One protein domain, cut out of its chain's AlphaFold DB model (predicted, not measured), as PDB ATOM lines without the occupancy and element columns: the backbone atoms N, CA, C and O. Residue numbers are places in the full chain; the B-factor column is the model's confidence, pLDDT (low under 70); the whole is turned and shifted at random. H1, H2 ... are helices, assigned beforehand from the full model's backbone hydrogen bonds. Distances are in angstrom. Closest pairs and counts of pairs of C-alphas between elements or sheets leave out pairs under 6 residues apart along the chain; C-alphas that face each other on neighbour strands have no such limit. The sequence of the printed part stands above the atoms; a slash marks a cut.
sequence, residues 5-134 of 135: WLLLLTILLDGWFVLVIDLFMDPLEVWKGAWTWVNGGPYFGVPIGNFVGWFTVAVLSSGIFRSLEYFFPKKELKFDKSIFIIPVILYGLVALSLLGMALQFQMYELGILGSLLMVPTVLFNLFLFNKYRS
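Overview. This is residues 5 to 134 of the 135 residues of an uncharacterized protein of Candidatus Roizmanbacteria bacterium CG17_big_fil_post_rev_8_21_14_2_50_39_7 (UniProt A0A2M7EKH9). Two long helical hairpins, H1 with H2 and H3 with H4, make an elongated body in which H1 meets both H3 and H4 with its later part; towards the start of H1 the two hairpins spread apart as an open V. H2 packs on H1 alone, and residues 71 to 79 stick out where the chain crosses from H2 to H3. The printed part has 130 residues with four named helices, in the order H1 H2 H3 H4, and no named strand; the class is all helix. It is only just loose, close to compact, with a radius of gyration of the C-alphas of 16.9 A and spans of 48 by 28 by 22 A.

Along the chain. H1, residues 5 to 31, begins with C-alpha 5 at (-4.681, 53.525, -18.374) and is 39.3 A long, with a kink of 28 degrees near residue 24. H2, residues 48 to 71, measures 33.8 A. H3, residues 81 to 104, measures 36.5 A. H4, residues 108 to 132, measures 35.4 A, has a kink of 29 degrees near residue 115 and ends with C-alpha 132 at (12.838, 43.236, -22.149).

Arrangement. H1 is the hub, and H1, H3 and H4 form a bundle, three helices side by side. H1 and H2 touch as a hairpin, opposite ways at a shallow tilt of 31 degrees; their closest C-alphas, of Gly 15 and Phe 55, are 4.6 A apart. H1 touches H3 with residues 21 to 28 alone, the same way at a shallow tilt of 28 degrees, closest at the C-alphas of Met 25 and Leu 98, 6.4 A. H1 touches H4 with residues 20 to 27 alone, opposite ways at a shallow tilt of 34 degrees, only just short of steep; the closest C-alphas are those of Phe 24 and Gly 114, 5.0 A. H3 and H4 form a hairpin at a shallow tilt of 13 degrees, with the C-alphas of Ala 102 and Gly 111 closest at 5.2 A. H2 is apart from H3 and H4. Every O i to N i+4 pair is within hydrogen-bond range in H2, against 21 of 23 in H1, 16 of 20 in H3 and 19 of 21 in H4.

Size, cuts and confidence. The C-alphas farthest apart, of Val 38 and Ser 134, are 51.3 A apart. The link from H1 to H2 is long, with 16 residues, and the printed part has no cut. Mean pLDDT of the printed part is 95.2, and no printed residue is under 70.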
ATOM      1  N   TRP A   5      -5.161  52.763 -17.220       92.06
ATOM      2  CA  TRP A   5      -4.681  53.525 -18.374       92.06
ATOM      3  C   TRP A   5      -3.840  52.680 -19.321       92.06
ATOM      4  O   TRP A   5      -3.986  52.798 -20.533       92.06
ATOM      5  N   LEU A   6      -2.996  51.793 -18.784       92.38
ATOM      6  CA  LEU A   6      -2.232  50.858 -19.612       92.38
ATOM      7  C   LEU A   6      -3.150  49.839 -20.288       92.38
ATOM      8  O   LEU A   6      -2.931  49.523 -21.453       92.38
ATOM      9  N   LEU A   7      -4.201  49.372 -19.602       94.75
ATOM     10  CA  LEU A   7      -5.209  48.508 -20.219       94.75
ATOM     11  C   LEU A   7      -5.848  49.206 -21.428       94.75
ATOM     12  O   LEU A   7      -5.760  48.684 -22.536       94.75
ATOM     13  N   LEU A   8      -6.407  50.406 -21.236       96.19
ATOM     14  CA  LEU A   8      -7.035  51.169 -22.318       96.19
ATOM     15  C   LEU A   8      -6.059  51.439 -23.469       96.19
ATOM     16  O   LEU A   8      -6.397  51.200 -24.625       96.19
ATOM     17  N   LEU A   9      -4.842  51.890 -23.159       95.94
ATOM     18  CA  LEU A   9      -3.820  52.166 -24.166       95.94
ATOM     19  C   LEU A   9      -3.515  50.923 -25.007       95.94
ATOM     20  O   LEU A   9      -3.468  51.015 -26.227       95.94
ATOM     21  N   THR A  10      -3.329  49.763 -24.375       94.56
ATOM     22  CA  THR A  10      -3.018  48.530 -25.112       94.56
ATOM     23  C   THR A  10      -4.169  48.053 -25.997       94.56
ATOM     24  O   THR A  10      -3.910  47.598 -27.103       94.56
ATOM     25  N   ILE A  11      -5.423  48.232 -25.573       97.88
ATOM     26  CA  ILE A  11      -6.604  47.938 -26.402       97.88
ATOM     27  C   ILE A  11      -6.647  48.852 -27.635       97.88
ATOM     28  O   ILE A  11      -6.890  48.398 -28.751       97.88
ATOM     29  N   LEU A  12      -6.394  50.149 -27.447       98.06
ATOM     30  CA  LEU A  12      -6.374  51.105 -28.554       98.06
ATOM     31  C   LEU A  12      -5.211  50.838 -29.519       98.06
ATOM     32  O   LEU A  12      -5.375  51.009 -30.725       98.06
ATOM     33  N   LEU A  13      -4.060  50.391 -29.009       96.38
ATOM     34  CA  LEU A  13      -2.920  49.991 -29.836       96.38
ATOM     35  C   LEU A  13      -3.215  48.738 -30.668       96.38
ATOM     36  O   LEU A  13      -2.828  48.699 -31.832       96.38
ATOM     37  N   ASP A  14      -3.937  47.755 -30.123       96.75
ATOM     38  CA  ASP A  14      -4.359  46.582 -30.898       96.75
ATOM     39  C   ASP A  14      -5.229  47.003 -32.096       96.75
ATOM     40  O   ASP A  14      -4.989  46.574 -33.224       96.75
ATOM     41  N   GLY A  15      -6.190  47.910 -31.874       98.06
ATOM     42  CA  GLY A  15      -6.997  48.491 -32.949       98.06
ATOM     43  C   GLY A  15      -6.183  49.299 -33.956       98.06
ATOM     44  O   GLY A  15      -6.405  49.193 -35.161       98.06
ATOM     45  N   TRP A  16      -5.215  50.079 -33.473       97.25
ATOM     46  CA  TRP A  16      -4.309  50.855 -34.315       97.25
ATOM     47  C   TRP A  16      -3.500  49.968 -35.268       97.25
ATOM     48  O   TRP A  16      -3.380  50.299 -36.444       97.25
ATOM     49  N   PHE A  17      -2.974  48.831 -34.802       96.94
ATOM     50  CA  PHE A  17      -2.195  47.932 -35.660       96.94
ATOM     51  C   PHE A  17      -3.032  47.309 -36.777       96.94
ATOM     52  O   PHE A  17      -2.547  47.218 -37.901       96.94
ATOM     53  N   VAL A  18      -4.283  46.936 -36.496       97.81
ATOM     54  CA  VAL A  18      -5.207  46.447 -37.533       97.81
ATOM     55  C   VAL A  18      -5.519  47.562 -38.529       97.81
ATOM     56  O   VAL A  18      -5.307  47.390 -39.720       97.81
ATOM     57  N   LEU A  19      -5.900  48.747 -38.043       98.19
ATOM     58  CA  LEU A  19      -6.172  49.906 -38.897       98.19
ATOM     59  C   LEU A  19      -5.007  50.232 -39.845       98.19
ATOM     60  O   LEU A  19      -5.224  50.540 -41.013       98.19
ATOM     61  N   VAL A  20      -3.768  50.189 -39.350       97.81
ATOM     62  CA  VAL A  20      -2.579  50.480 -40.157       97.81
ATOM     63  C   VAL A  20      -2.344  49.420 -41.237       97.81
ATOM     64  O   VAL A  20      -1.919  49.784 -42.335       97.81
ATOM     65  N   ILE A  21      -2.616  48.140 -40.955       98.12
ATOM     66  CA  ILE A  21      -2.562  47.083 -41.975       98.12
ATOM     67  C   ILE A  21      -3.569  47.397 -43.081       98.12
ATOM     68  O   ILE A  21      -3.182  47.432 -44.246       98.12
ATOM     69  N   ASP A  22      -4.817  47.695 -42.726       97.88
ATOM     70  CA  ASP A  22      -5.893  47.960 -43.683       97.88
ATOM     71  C   ASP A  22      -5.636  49.212 -44.528       97.88
ATOM     72  O   ASP A  22      -5.827  49.204 -45.743       97.88
ATOM     73  N   LEU A  23      -5.119  50.287 -43.918       98.19
ATOM     74  CA  LEU A  23      -4.714  51.495 -44.647       98.19
ATOM     75  C   LEU A  23      -3.666  51.198 -45.731       98.19
ATOM     76  O   LEU A  23      -3.555  51.957 -46.687       98.19
ATOM     77  N   PHE A  24      -2.903  50.111 -45.616       98.44
ATOM     78  CA  PHE A  24      -1.931  49.729 -46.634       98.44
ATOM     79  C   PHE A  24      -2.466  48.638 -47.578       98.44
ATOM     80  O   PHE A  24      -2.337  48.747 -48.797       98.44
ATOM     81  N   MET A  25      -3.080  47.595 -47.029       98.56
ATOM     82  CA  MET A  25      -3.531  46.415 -47.761       98.56
ATOM     83  C   MET A  25      -4.762  46.694 -48.628       98.56
ATOM     84  O   MET A  25      -4.790  46.287 -49.788       98.56
ATOM     85  N   ASP A  26      -5.760  47.412 -48.117       98.38
ATOM     86  CA  ASP A  26      -7.043  47.564 -48.808       98.38
ATOM     87  C   ASP A  26      -6.969  48.301 -50.137       98.38
ATOM     88  O   ASP A  26      -7.568  47.828 -51.109       98.38
ATOM     89  N   PRO A  27      -6.194  49.387 -50.259       98.44
ATOM     90  CA  PRO A  27      -5.918  49.979 -51.559       98.44
ATOM     91  C   PRO A  27      -5.290  49.005 -52.569       98.44
ATOM     92  O   PRO A  27      -5.640  49.048 -53.749       98.44
ATOM     93  N   LEU A  28      -4.385  48.119 -52.128       98.50
ATOM     94  CA  LEU A  28      -3.735  47.129 -53.001       98.50
ATOM     95  C   LEU A  28      -4.735  46.074 -53.480       98.50
ATOM     96  O   LEU A  28      -4.714  45.682 -54.646       98.50
ATOM     97  N   GLU A  29      -5.632  45.625 -52.605       98.25
ATOM     98  CA  GLU A  29      -6.659  44.641 -52.954       98.25
ATOM     99  C   GLU A  29      -7.770  45.233 -53.835       98.25
ATOM    100  O   GLU A  29      -8.269  44.545 -54.730       98.25
ATOM    101  N   VAL A  30      -8.104  46.518 -53.666       98.12
ATOM    102  CA  VAL A  30      -8.958  47.241 -54.623       98.12
ATOM    103  C   VAL A  30      -8.269  47.350 -55.982       98.12
ATOM    104  O   VAL A  30      -8.886  47.045 -57.002       98.12
ATOM    105  N   TRP A  31      -6.981  47.710 -56.019       97.38
ATOM    106  CA  TRP A  31      -6.219  47.799 -57.271       97.38
ATOM    107  C   TRP A  31      -6.161  46.456 -58.015       97.38
ATOM    108  O   TRP A  31      -6.347  46.409 -59.229       97.38
ATOM    109  N   LYS A  32      -5.979  45.347 -57.287       97.06
ATOM    110  CA  LYS A  32      -5.998  43.982 -57.843       97.06
ATOM    111  C   LYS A  32      -7.381  43.536 -58.337       97.06
ATOM    112  O   LYS A  32      -7.485  42.467 -58.935       97.06
ATOM    113  N   GLY A  33      -8.440  44.292 -58.044       96.50
ATOM    114  CA  GLY A  33      -9.822  43.890 -58.296       96.50
ATOM    115  C   GLY A  33     -10.319  42.772 -57.373       96.50
ATOM    116  O   GLY A  33     -11.381  42.207 -57.627       96.50
ATOM    117  N   ALA A  34      -9.574  42.445 -56.311       97.12
ATOM    118  CA  ALA A  34     -10.005  41.483 -55.300       97.12
ATOM    119  C   ALA A  34     -11.135  42.062 -54.439       97.12
ATOM    120  O   ALA A  34     -12.055  41.338 -54.053       97.12
ATOM    121  N   TRP A  35     -11.099  43.377 -54.195       96.81
ATOM    122  CA  TRP A  35     -12.174  44.118 -53.544       96.81
ATOM    123  C   TRP A  35     -12.824  45.121 -54.482       96.81
ATOM    124  O   TRP A  35     -12.166  45.919 -55.142       96.81
ATOM    125  N   THR A  36     -14.153  45.088 -54.513       95.56
ATOM    126  CA  THR A  36     -14.978  46.047 -55.244       95.56
ATOM    127  C   THR A  36     -16.063  46.563 -54.313       95.56
ATOM    128  O   THR A  36     -16.745  45.798 -53.632       95.56
ATOM    129  N   TRP A  37     -16.204  47.884 -54.257       95.75
ATOM    130  CA  TRP A  37     -17.147  48.559 -53.373       95.75
ATOM    131  C   TRP A  37     -18.201  49.270 -54.214       95.75
ATOM    132  O   TRP A  37     -17.855  50.039 -55.106       95.75
ATOM    133  N   VAL A  38     -19.484  49.042 -53.912       92.94
ATOM    134  CA  VAL A  38     -20.612  49.662 -54.640       92.94
ATOM    135  C   VAL A  38     -20.521  51.188 -54.592       92.94
ATOM    136  O   VAL A  38     -20.646  51.855 -55.611       92.94
ATOM    137  N   ASN A  39     -20.250  51.722 -53.401       87.94
ATOM    138  CA  ASN A  39     -19.999  53.136 -53.161       87.94
ATOM    139  C   ASN A  39     -18.577  53.264 -52.611       87.94
ATOM    140  O   ASN A  39     -18.397  53.347 -51.395       87.94
ATOM    141  N   GLY A  40     -17.576  53.169 -53.492       93.69
ATOM    142  CA  GLY A  40     -16.166  53.307 -53.119       93.69
ATOM    143  C   GLY A  40     -15.885  54.572 -52.299       93.69
ATOM    144  O   GLY A  40     -16.683  55.508 -52.263       93.69
ATOM    145  N   GLY A  41     -14.754  54.596 -51.601       95.69
ATOM    146  CA  GLY A  41     -14.381  55.720 -50.745       95.69
ATOM    147  C   GLY A  41     -13.231  56.580 -51.267       95.69
ATOM    148  O   GLY A  41     -12.562  56.232 -52.241       95.69
ATOM    149  N   PRO A  42     -12.973  57.712 -50.592       95.81
ATOM    150  CA  PRO A  42     -11.983  58.695 -51.027       95.81
ATOM    151  C   PRO A  42     -10.535  58.206 -50.901       95.81
ATOM    152  O   PRO A  42      -9.638  58.799 -51.491       95.81
ATOM    153  N   TYR A  43     -10.288  57.140 -50.138       96.88
ATOM    154  CA  TYR A  43      -8.957  56.581 -49.950       96.88
ATOM    155  C   TYR A  43      -8.775  55.363 -50.856       96.88
ATOM    156  O   TYR A  43      -9.175  54.256 -50.507       96.88
ATOM    157  N   PHE A  44      -8.234  55.591 -52.058       96.69
ATOM    158  CA  PHE A  44      -7.989  54.559 -53.080       96.69
ATOM    159  C   PHE A  44      -9.211  53.674 -53.402       96.69
ATOM    160  O   PHE A  44      -9.075  52.493 -53.701       96.69
ATOM    161  N   GLY A  45     -10.424  54.232 -53.330       96.25
ATOM    162  CA  GLY A  45     -11.661  53.489 -53.583       96.25
ATOM    163  C   GLY A  45     -12.201  52.718 -52.375       96.25
ATOM    164  O   GLY A  45     -13.289  52.153 -52.469       96.25
ATOM    165  N   VAL A  46     -11.528  52.747 -51.221       98.06
ATOM    166  CA  VAL A  46     -11.962  52.067 -49.991       98.06
ATOM    167  C   VAL A  46     -12.830  53.003 -49.130       98.06
ATOM    168  O   VAL A  46     -12.393  54.112 -48.800       98.06
ATOM    169  N   PRO A  47     -14.059  52.606 -48.742       98.00
ATOM    170  CA  PRO A  47     -14.924  53.392 -47.860       98.00
ATOM    171  C   PRO A  47     -14.287  53.669 -46.494       98.00
ATOM    172  O   PRO A  47     -13.762  52.763 -45.855       98.00
ATOM    173  N   ILE A  48     -14.441  54.891 -45.970       97.69
ATOM    174  CA  ILE A  48     -13.939  55.250 -44.625       97.69
ATOM    175  C   ILE A  48     -14.517  54.320 -43.545       97.69
ATOM    176  O   ILE A  48     -13.826  53.949 -42.597       97.69
ATOM    177  N   GLY A  49     -15.776  53.904 -43.715       97.19
ATOM    178  CA  GLY A  49     -16.451  52.981 -42.804       97.19
ATOM    179  C   GLY A  49     -15.758  51.624 -42.660       97.19
ATOM    180  O   GLY A  49     -15.881  51.019 -41.601       97.19
ATOM    181  N   ASN A  50     -14.994  51.171 -43.661       97.69
ATOM    182  CA  ASN A  50     -14.218  49.934 -43.572       97.69
ATOM    183  C   ASN A  50     -13.103  50.058 -42.521       97.69
ATOM    184  O   ASN A  50     -13.054  49.277 -41.576       97.69
ATOM    185  N   PHE A  51     -12.296  51.118 -42.606       98.00
ATOM    186  CA  PHE A  51     -11.213  51.390 -41.655       98.00
ATOM    187  C   PHE A  51     -11.726  51.585 -40.224       98.00
ATOM    188  O   PHE A  51     -11.184  51.024 -39.271       98.00
ATOM    189  N   VAL A  52     -12.813  52.351 -40.066       98.38
ATOM    190  CA  VAL A  52     -13.469  52.537 -38.761       98.38
ATOM    191  C   VAL A  52     -14.019  51.209 -38.242       98.38
ATOM    192  O   VAL A  52     -13.911  50.924 -37.048       98.38
ATOM    193  N   GLY A  53     -14.584  50.388 -39.128       98.31
ATOM    194  CA  GLY A  53     -15.098  49.061 -38.818       98.31
ATOM    195  C   GLY A  53     -14.013  48.147 -38.265       98.31
ATOM    196  O   GLY A  53     -14.155  47.654 -37.148       98.31
ATOM    197  N   TRP A  54     -12.906  47.980 -38.987       98.31
ATOM    198  CA  TRP A  54     -11.806  47.115 -38.563       98.31
ATOM    199  C   TRP A  54     -11.114  47.597 -37.290       98.31
ATOM    200  O   TRP A  54     -10.882  46.790 -36.387       98.31
ATOM    201  N   PHE A  55     -10.910  48.910 -37.138       98.69
ATOM    202  CA  PHE A  55     -10.457  49.488 -35.870       98.69
ATOM    203  C   PHE A  55     -11.409  49.136 -34.717       98.69
ATOM    204  O   PHE A  55     -10.979  48.663 -33.666       98.69
ATOM    205  N   THR A  56     -12.716  49.329 -34.915       98.69
ATOM    206  CA  THR A  56     -13.733  49.092 -33.880       98.69
ATOM    207  C   THR A  56     -13.824  47.615 -33.513       98.69
ATOM    208  O   THR A  56     -13.837  47.277 -32.330       98.69
ATOM    209  N   VAL A  57     -13.842  46.719 -34.501       98.31
ATOM    210  CA  VAL A  57     -13.874  45.267 -34.278       98.31
ATOM    211  C   VAL A  57     -12.637  44.820 -33.506       98.31
ATOM    212  O   VAL A  57     -12.764  44.064 -32.540       98.31
ATOM    213  N   ALA A  58     -11.452  45.313 -33.867       98.25
ATOM    214  CA  ALA A  58     -10.209  44.998 -33.172       98.25
ATOM    215  C   ALA A  58     -10.207  45.518 -31.724       98.25
ATOM    216  O   ALA A  58      -9.880  44.764 -30.808       98.25
ATOM    217  N   VAL A  59     -10.648  46.760 -31.490       98.56
ATOM    218  CA  VAL A  59     -10.781  47.343 -30.142       98.56
ATOM    219  C   VAL A  59     -11.767  46.556 -29.283       98.56
ATOM    220  O   VAL A  59     -11.467  46.247 -28.134       98.56
ATOM    221  N   LEU A  60     -12.942  46.214 -29.814       98.50
ATOM    222  CA  LEU A  60     -13.963  45.502 -29.047       98.50
ATOM    223  C   LEU A  60     -13.539  44.063 -28.753       98.50
ATOM    224  O   LEU A  60     -13.634  43.619 -27.610       98.50
ATOM    225  N   SER A  61     -13.039  43.343 -29.759       97.88
ATOM    226  CA  SER A  61     -12.612  41.951 -29.590       97.88
ATOM    227  C   SER A  61     -11.433  41.838 -28.621       97.88
ATOM    228  O   SER A  61     -11.547  41.149 -27.605       97.88
ATOM    229  N   SER A  62     -10.335  42.561 -28.861       97.50
ATOM    230  CA  SER A  62      -9.176  42.569 -27.959       97.50
ATOM    231  C   SER A  62      -9.518  43.141 -26.584       97.50
ATOM    232  O   SER A  62      -9.067  42.619 -25.563       97.50
ATOM    233  N   GLY A  63     -10.378  44.162 -26.537       97.75
ATOM    234  CA  GLY A  63     -10.854  44.793 -25.315       97.75
ATOM    235  C   GLY A  63     -11.558  43.825 -24.383       97.75
ATOM    236  O   GLY A  63     -11.284  43.847 -23.180       97.75
ATOM    237  N   ILE A  64     -12.390  42.928 -24.919       97.31
ATOM    238  CA  ILE A  64     -13.025  41.864 -24.135       97.31
ATOM    239  C   ILE A  64     -11.953  40.964 -23.510       97.31
ATOM    240  O   ILE A  64     -11.923  40.821 -22.289       97.31
ATOM    241  N   PHE A  65     -11.037  40.404 -24.306       94.81
ATOM    242  CA  PHE A  65     -10.024  39.469 -23.799       94.81
ATOM    243  C   PHE A  65      -9.067  40.116 -22.793       94.81
ATOM    244  O   PHE A  65      -8.884  39.589 -21.696       94.81
ATOM    245  N   ARG A  66      -8.526  41.295 -23.109       94.06
ATOM    246  CA  ARG A  66      -7.626  42.030 -22.209       94.06
ATOM    247  C   ARG A  66      -8.314  42.435 -20.912       94.06
ATOM    248  O   ARG A  66      -7.700  42.374 -19.849       94.06
ATOM    249  N   SER A  67      -9.587  42.832 -20.971       94.94
ATOM    250  CA  SER A  67     -10.354  43.159 -19.764       94.94
ATOM    251  C   SER A  67     -10.578  41.919 -18.908       94.94
ATOM    252  O   SER A  67     -10.377  41.974 -17.695       94.94
ATOM    253  N   LEU A  68     -10.933  40.786 -19.520       93.81
ATOM    254  CA  LEU A  68     -11.072  39.518 -18.806       93.81
ATOM    255  C   LEU A  68      -9.761  39.119 -18.119       93.81
ATOM    256  O   LEU A  68      -9.786  38.802 -16.934       93.81
ATOM    257  N   GLU A  69      -8.619  39.211 -18.802       90.25
ATOM    258  CA  GLU A  69      -7.299  38.928 -18.218       90.25
ATOM    259  C   GLU A  69      -6.927  39.898 -17.088       90.25
ATOM    260  O   GLU A  69      -6.370  39.496 -16.066       90.25
ATOM    261  N   TYR A  70      -7.267  41.178 -17.232       91.25
ATOM    262  CA  TYR A  70      -6.991  42.203 -16.229       91.25
ATOM    263  C   TYR A  70      -7.838  42.048 -14.955       91.25
ATOM    264  O   TYR A  70      -7.352  42.245 -13.830       91.25
ATOM    265  N   PHE A  71      -9.127  41.724 -15.097       91.94
ATOM    266  CA  PHE A  71     -10.035  41.559 -13.961       91.94
ATOM    267  C   PHE A  71      -9.929  40.172 -13.327       91.94
ATOM    268  O   PHE A  71      -9.941  40.086 -12.097       91.94
ATOM    269  N   PHE A  72      -9.714  39.137 -14.137       91.44
ATOM    270  CA  PHE A  72      -9.633  37.733 -13.734       91.44
ATOM    271  C   PHE A  72      -8.294  37.112 -14.168       91.44
ATOM    272  O   PHE A  72      -8.265  36.227 -15.030       91.44
ATOM    273  N   PRO A  73      -7.161  37.557 -13.586       83.81
ATOM    274  CA  PRO A  73      -5.847  37.071 -13.981       83.81
ATOM    275  C   PRO A  73      -5.730  35.570 -13.708       83.81
ATOM    276  O   PRO A  73      -5.880  35.108 -12.574       83.81
ATOM    277  N   LYS A  74      -5.449  34.797 -14.760       77.06
ATOM    278  CA  LYS A  74      -5.055  33.392 -14.619       77.06
ATOM    279  C   LYS A  74      -3.638  33.317 -14.047       77.06
ATOM    280  O   LYS A  74      -2.857  34.258 -14.161       77.06
ATOM    281  N   LYS A  75      -3.306  32.180 -13.427       78.25
ATOM    282  CA  LYS A  75      -1.953  31.896 -12.925       78.25
ATOM    283  C   LYS A  75      -0.952  32.118 -14.063       78.25
ATOM    284  O   LYS A  75      -1.152  31.554 -15.139       78.25
ATOM    285  N   GLU A  76       0.079  32.933 -13.834       71.31
ATOM    286  CA  GLU A  76       1.089  33.214 -14.857       71.31
ATOM    287  C   GLU A  76       1.682  31.903 -15.370       71.31
ATOM    288  O   GLU A  76       2.278  31.119 -14.623       71.31
ATOM    289  N   LEU A  77       1.495  31.659 -16.660       73.25
ATOM    290  CA  LEU A  77       2.191  30.595 -17.349       73.25
ATOM    291  C   LEU A  77       3.619  31.084 -17.600       73.25
ATOM    292  O   LEU A  77       3.835  32.153 -18.173       73.25
ATOM    293  N   LYS A  78       4.604  30.322 -17.124       79.12
ATOM    294  CA  LYS A  78       6.014  30.632 -17.362       79.12
ATOM    295  C   LYS A  78       6.360  30.217 -18.785       79.12
ATOM    296  O   LYS A  78       6.466  29.026 -19.066       79.12
ATOM    297  N   PHE A  79       6.552  31.196 -19.654       81.44
ATOM    298  CA  PHE A  79       7.031  30.981 -21.013       81.44
ATOM    299  C   PHE A  79       8.343  31.723 -21.241       81.44
ATOM    300  O   PHE A  79       8.609  32.746 -20.606       81.44
ATOM    301  N   ASP A  80       9.145  31.217 -22.175       87.69
ATOM    302  CA  ASP A  80      10.311  31.935 -22.675       87.69
ATOM    303  C   ASP A  80       9.843  33.193 -23.417       87.69
ATOM    304  O   ASP A  80       9.114  33.110 -24.405       87.69
ATOM    305  N   LYS A  81      10.271  34.374 -22.955       88.44
ATOM    306  CA  LYS A  81       9.912  35.668 -23.557       88.44
ATOM    307  C   LYS A  81      10.397  35.807 -25.003       88.44
ATOM    308  O   LYS A  81       9.907  36.678 -25.720       88.44
ATOM    309  N   SER A  82      11.295  34.935 -25.460       91.06
ATOM    310  CA  SER A  82      11.710  34.838 -26.859       91.06
ATOM    311  C   SER A  82      10.529  34.627 -27.811       91.06
ATOM    312  O   SER A  82      10.604  35.085 -28.944       91.06
ATOM    313  N   ILE A  83       9.405  34.045 -27.364       91.56
ATOM    314  CA  ILE A  83       8.200  33.877 -28.199       91.56
ATOM    315  C   ILE A  83       7.627  35.206 -28.713       91.56
ATOM    316  O   ILE A  83       6.997  35.235 -29.767       91.56
ATOM    317  N   PHE A  84       7.866  36.322 -28.015       92.25
ATOM    318  CA  PHE A  84       7.352  37.631 -28.422       92.25
ATOM    319  C   PHE A  84       8.039  38.194 -29.672       92.25
ATOM    320  O   PHE A  84       7.538  39.159 -30.241       92.25
ATOM    321  N   ILE A  85       9.133  37.585 -30.154       95.62
ATOM    322  CA  ILE A  85       9.708  37.953 -31.455       95.62
ATOM    323  C   ILE A  85       8.802  37.547 -32.622       95.62
ATOM    324  O   ILE A  85       8.824  38.195 -33.665       95.62
ATOM    325  N   ILE A  86       7.982  36.502 -32.446       95.69
ATOM    326  CA  ILE A  86       7.116  35.951 -33.495       95.69
ATOM    327  C   ILE A  86       6.176  37.027 -34.062       95.69
ATOM    328  O   ILE A  86       6.251  37.273 -35.265       95.69
ATOM    329  N   PRO A  87       5.339  37.721 -33.261       94.81
ATOM    330  CA  PRO A  87       4.466  38.766 -33.796       94.81
ATOM    331  C   PRO A  87       5.237  39.938 -34.423       94.81
ATOM    332  O   PRO A  87       4.764  40.504 -35.404       94.81
ATOM    333  N   VAL A  88       6.437  40.274 -33.928       96.56
ATOM    334  CA  VAL A  88       7.278  41.339 -34.514       96.56
ATOM    335  C   VAL A  88       7.748  40.953 -35.916       96.56
ATOM    336  O   VAL A  88       7.649  41.760 -36.840       96.56
ATOM    337  N   ILE A  89       8.222  39.716 -36.088       97.50
ATOM    338  CA  ILE A  89       8.642  39.192 -37.391       97.50
ATOM    339  C   ILE A  89       7.445  39.104 -38.334       97.50
ATOM    340  O   ILE A  89       7.538  39.589 -39.455       97.50
ATOM    341  N   LEU A  90       6.319  38.529 -37.897       97.69
ATOM    342  CA  LEU A  90       5.136  38.374 -38.747       97.69
ATOM    343  C   LEU A  90       4.600  39.727 -39.224       97.69
ATOM    344  O   LEU A  90       4.364  39.897 -40.417       97.69
ATOM    345  N   TYR A  91       4.482  40.712 -38.331       97.38
ATOM    346  CA  TYR A  91       4.051  42.058 -38.710       97.38
ATOM    347  C   TYR A  91       5.054  42.734 -39.661       97.38
ATOM    348  O   TYR A  91       4.658  43.377 -40.633       97.38
ATOM    349  N   GLY A  92       6.359  42.544 -39.435       98.00
ATOM    350  CA  GLY A  92       7.405  43.019 -40.344       98.00
ATOM    351  C   GLY A  92       7.343  42.372 -41.730       98.00
ATOM    352  O   GLY A  92       7.497  43.063 -42.733       98.00
ATOM    353  N   LEU A  93       7.063  41.069 -41.806       98.38
ATOM    354  CA  LEU A  93       6.876  40.356 -43.070       98.38
ATOM    355  C   LEU A  93       5.639  40.849 -43.824       98.38
ATOM    356  O   LEU A  93       5.716  41.020 -45.038       98.38
ATOM    357  N   VAL A  94       4.537  41.138 -43.121       98.12
ATOM    358  CA  VAL A  94       3.358  41.777 -43.728       98.12
ATOM    359  C   VAL A  94       3.742  43.140 -44.306       98.12
ATOM    360  O   VAL A  94       3.494  43.382 -45.483       98.12
ATOM    361  N   ALA A  95       4.431  43.994 -43.543       98.31
ATOM    362  CA  ALA A  95       4.861  45.310 -44.024       98.31
ATOM    363  C   ALA A  95       5.750  45.222 -45.280       98.31
ATOM    364  O   ALA A  95       5.534  45.949 -46.249       98.31
ATOM    365  N   LEU A  96       6.725  44.305 -45.289       98.38
ATOM    366  CA  LEU A  96       7.602  44.076 -46.442       98.38
ATOM    367  C   LEU A  96       6.837  43.527 -47.651       98.38
ATOM    368  O   LEU A  96       7.107  43.936 -48.778       98.38
ATOM    369  N   SER A  97       5.882  42.622 -47.428       98.38
ATOM    370  CA  SER A  97       5.053  42.051 -48.489       98.38
ATOM    371  C   SER A  97       4.165  43.112 -49.145       98.38
ATOM    372  O   SER A  97       4.145  43.210 -50.372       98.38
ATOM    373  N   LEU A  98       3.498  43.949 -48.343       98.50
ATOM    374  CA  LEU A  98       2.658  45.045 -48.830       98.50
ATOM    375  C   LEU A  98       3.483  46.114 -49.556       98.50
ATOM    376  O   LEU A  98       3.086  46.565 -50.628       98.50
ATOM    377  N   LEU A  99       4.672  46.459 -49.048       98.62
ATOM    378  CA  LEU A  99       5.597  47.346 -49.759       98.62
ATOM    379  C   LEU A  99       6.042  46.745 -51.097       98.62
ATOM    380  O   LEU A  99       6.036  47.444 -52.107       98.62
ATOM    381  N   GLY A 100       6.384  45.455 -51.129       98.56
ATOM    382  CA  GLY A 100       6.730  44.755 -52.365       98.56
ATOM    383  C   GLY A 100       5.612  44.827 -53.408       98.56
ATOM    384  O   GLY A 100       5.874  45.166 -54.561       98.56
ATOM    385  N   MET A 101       4.364  44.596 -52.990       98.31
ATOM    386  CA  MET A 101       3.187  44.748 -53.851       98.31
ATOM    387  C   MET A 101       3.000  46.193 -54.324       98.31
ATOM    388  O   MET A 101       2.819  46.421 -55.517       98.31
ATOM    389  N   ALA A 102       3.106  47.178 -53.430       98.62
ATOM    390  CA  ALA A 102       2.968  48.588 -53.789       98.62
ATOM    391  C   ALA A 102       4.013  49.030 -54.826       98.62
ATOM    392  O   ALA A 102       3.676  49.736 -55.774       98.62
ATOM    393  N   LEU A 103       5.262  48.571 -54.692       98.50
ATOM    394  CA  LEU A 103       6.318  48.823 -55.675       98.50
ATOM    395  C   LEU A 103       6.024  48.132 -57.013       98.50
ATOM    396  O   LEU A 103       6.187  48.749 -58.064       98.50
ATOM    397  N   GLN A 104       5.554  46.881 -56.987       98.38
ATOM    398  CA  GLN A 104       5.185  46.137 -58.194       98.38
ATOM    399  C   GLN A 104       4.027  46.803 -58.954       98.38
ATOM    400  O   GLN A 104       4.047  46.849 -60.183       98.38
ATOM    401  N   PHE A 105       3.041  47.337 -58.234       98.19
ATOM    402  CA  PHE A 105       1.878  48.028 -58.801       98.19
ATOM    403  C   PHE A 105       2.130  49.515 -59.075       98.19
ATOM    404  O   PHE A 105       1.225  50.212 -59.524       98.19
ATOM    405  N   GLN A 106       3.351  50.003 -58.824       98.25
ATOM    406  CA  GLN A 106       3.743  51.407 -58.989       98.25
ATOM    407  C   GLN A 106       2.897  52.388 -58.154       98.25
ATOM    408  O   GLN A 106       2.767  53.561 -58.494       98.25
ATOM    409  N   MET A 107       2.341  51.926 -57.030       98.12
ATOM    410  CA  MET A 107       1.570  52.730 -56.076       98.12
ATOM    411  C   MET A 107       2.504  53.346 -55.025       98.12
ATOM    412  O   MET A 107       2.441  53.020 -53.836       98.12
ATOM    413  N   TYR A 108       3.428  54.204 -55.460       97.94
ATOM    414  CA  TYR A 108       4.520  54.695 -54.613       97.94
ATOM    415  C   TYR A 108       4.040  55.545 -53.434       97.94
ATOM    416  O   TYR A 108       4.573  55.410 -52.333       97.94
ATOM    417  N   GLU A 109       3.018  56.380 -53.626       97.75
ATOM    418  CA  GLU A 109       2.446  57.214 -52.565       97.75
ATOM    419  C   GLU A 109       1.885  56.343 -51.440       97.75
ATOM    420  O   GLU A 109       2.164  56.580 -50.264       97.75
ATOM    421  N   LEU A 110       1.154  55.288 -51.805       98.25
ATOM    422  CA  LEU A 110       0.654  54.300 -50.857       98.25
ATOM    423  C   LEU A 110       1.808  53.558 -50.175       98.25
ATOM    424  O   LEU A 110       1.799  53.411 -48.955       98.25
ATOM    425  N   GLY A 111       2.814  53.131 -50.943       98.38
ATOM    426  CA  GLY A 111       3.999  52.450 -50.423       98.38
ATOM    427  C   GLY A 111       4.731  53.266 -49.356       98.38
ATOM    428  O   GLY A 111       5.098  52.731 -48.308       98.38
ATOM    429  N   ILE A 112       4.893  54.572 -49.588       98.19
ATOM    430  CA  ILE A 112       5.491  55.509 -48.631       98.19
ATOM    431  C   ILE A 112       4.595  55.655 -47.399       98.19
ATOM    432  O   ILE A 112       5.079  55.479 -46.281       98.19
ATOM    433  N   LEU A 113       3.301  55.936 -47.583       97.38
ATOM    434  CA  LEU A 113       2.355  56.125 -46.478       97.38
ATOM    435  C   LEU A 113       2.271  54.887 -45.577       97.38
ATOM    436  O   LEU A 113       2.424  54.996 -44.361       97.38
ATOM    437  N   GLY A 114       2.095  53.704 -46.166       97.25
ATOM    438  CA  GLY A 114       2.034  52.441 -45.438       97.25
ATOM    439  C   GLY A 114       3.336  52.130 -44.698       97.25
ATOM    440  O   GLY A 114       3.319  51.779 -43.515       97.25
ATOM    441  N   SER A 115       4.487  52.353 -45.342       97.56
ATOM    442  CA  SER A 115       5.799  52.151 -44.712       97.56
ATOM    443  C   SER A 115       6.038  53.102 -43.541       97.56
ATOM    444  O   SER A 115       6.554  52.675 -42.507       97.56
ATOM    445  N   LEU A 116       5.631  54.370 -43.659       97.69
ATOM    446  CA  LEU A 116       5.753  55.362 -42.587       97.69
ATOM    447  C   LEU A 116       4.959  54.978 -41.333       97.69
ATOM    448  O   LEU A 116       5.361  55.341 -40.231       97.69
ATOM    449  N   LEU A 117       3.865  54.229 -41.474       96.00
ATOM    450  CA  LEU A 117       3.061  53.767 -40.343       96.00
ATOM    451  C   LEU A 117       3.565  52.426 -39.781       96.00
ATOM    452  O   LEU A 117       3.671  52.245 -38.562       96.00
ATOM    453  N   MET A 118       3.912  51.475 -40.654       97.56
ATOM    454  CA  MET A 118       4.280  50.116 -40.240       97.56
ATOM    455  C   MET A 118       5.736  49.978 -39.788       97.56
ATOM    456  O   MET A 118       5.994  49.315 -38.783       97.56
ATOM    457  N   VAL A 119       6.702  50.596 -40.476       96.44
ATOM    458  CA  VAL A 119       8.136  50.404 -40.178       96.44
ATOM    459  C   VAL A 119       8.509  50.923 -38.786       96.44
ATOM    460  O   VAL A 119       9.135  50.166 -38.038       96.44
ATOM    461  N   PRO A 120       8.103  52.137 -38.355       96.12
ATOM    462  CA  PRO A 120       8.385  52.590 -36.994       96.12
ATOM    463  C   PRO A 120       7.785  51.668 -35.932       96.12
ATOM    464  O   PRO A 120       8.422  51.418 -34.910       96.12
ATOM    465  N   THR A 121       6.605  51.099 -36.198       94.06
ATOM    466  CA  THR A 121       5.962  50.117 -35.317       94.06
ATOM    467  C   THR A 121       6.819  48.858 -35.168       94.06
ATOM    468  O   THR A 121       7.049  48.405 -34.044       94.06
ATOM    469  N   VAL A 122       7.348  48.314 -36.267       96.81
ATOM    470  CA  VAL A 122       8.247  47.145 -36.238       96.81
ATOM    471  C   VAL A 122       9.522  47.462 -35.461       96.81
ATOM    472  O   VAL A 122       9.886  46.722 -34.548       96.81
ATOM    473  N   LEU A 123      10.186  48.575 -35.786       97.25
ATOM    474  CA  LEU A 123      11.450  48.964 -35.158       97.25
ATOM    475  C   LEU A 123      11.285  49.214 -33.657       97.25
ATOM    476  O   LEU A 123      12.105  48.760 -32.856       97.25
ATOM    477  N   PHE A 124      10.204  49.888 -33.266       95.81
ATOM    478  CA  PHE A 124       9.901  50.144 -31.866       95.81
ATOM    479  C   PHE A 124       9.634  48.844 -31.101       95.81
ATOM    480  O   PHE A 124      10.217  48.632 -30.038       95.81
ATOM    481  N   ASN A 125       8.830  47.930 -31.650       94.50
ATOM    482  CA  ASN A 125       8.567  46.643 -31.004       94.50
ATOM    483  C   ASN A 125       9.811  45.743 -30.950       94.50
ATOM    484  O   ASN A 125      10.031  45.071 -29.944       94.50
ATOM    485  N   LEU A 126      10.675  45.780 -31.968       96.69
ATOM    486  CA  LEU A 126      11.960  45.077 -31.955       96.69
ATOM    487  C   LEU A 126      12.895  45.630 -30.870       96.69
ATOM    488  O   LEU A 126      13.548  44.868 -30.152       96.69
ATOM    489  N   PHE A 127      12.932  46.954 -30.707       96.44
ATOM    490  CA  PHE A 127      13.655  47.598 -29.614       96.44
ATOM    491  C   PHE A 127      13.118  47.157 -28.245       96.44
ATOM    492  O   PHE A 127      13.903  46.771 -27.375       96.44
ATOM    493  N   LEU A 128      11.793  47.166 -28.055       93.69
ATOM    494  CA  LEU A 128      11.165  46.711 -26.812       93.69
ATOM    495  C   LEU A 128      11.479  45.238 -26.530       93.69
ATOM    496  O   LEU A 128      11.883  44.910 -25.416       93.69
ATOM    497  N   PHE A 129      11.367  44.366 -27.534       94.94
ATOM    498  CA  PHE A 129      11.726  42.957 -27.408       94.94
ATOM    499  C   PHE A 129      13.166  42.796 -26.912       94.94
ATOM    500  O   PHE A 129      13.402  42.165 -25.883       94.94
ATOM    501  N   ASN A 130      14.133  43.438 -27.571       94.56
ATOM    502  CA  ASN A 130      15.540  43.350 -27.178       94.56
ATOM    503  C   ASN A 130      15.799  43.891 -25.765       94.56
ATOM    504  O   ASN A 130      16.597  43.316 -25.025       94.56
ATOM    505  N   LYS A 131      15.102  44.964 -25.371       93.19
ATOM    506  CA  LYS A 131      15.224  45.581 -24.045       93.19
ATOM    507  C   LYS A 131      14.656  44.713 -22.917       93.19
ATOM    508  O   LYS A 131      15.164  44.781 -21.797       93.19
ATOM    509  N   TYR A 132      13.603  43.940 -23.185       88.94
ATOM    510  CA  TYR A 132      12.838  43.236 -22.149       88.94
ATOM    511  C   TYR A 132      12.912  41.704 -22.213       88.94
ATOM    512  O   TYR A 132      12.447  41.067 -21.273       88.94
ATOM    513  N   ARG A 133      13.520  41.099 -23.244       86.56
ATOM    514  CA  ARG A 133      13.585  39.628 -23.389       86.56
ATOM    515  C   ARG A 133      14.352  38.901 -22.277       86.56
ATOM    516  O   ARG A 133      14.089  37.729 -22.049       86.56
ATOM    517  N   SER A 134      15.317  39.565 -21.638       79.75
ATOM    518  CA  SER A 134      16.191  38.984 -20.601       79.75
ATOM    519  C   SER A 134      15.820  39.380 -19.169       79.75
ATOM    520  O   SER A 134      16.430  38.884 -18.224       79.75
TER     521      SER A 134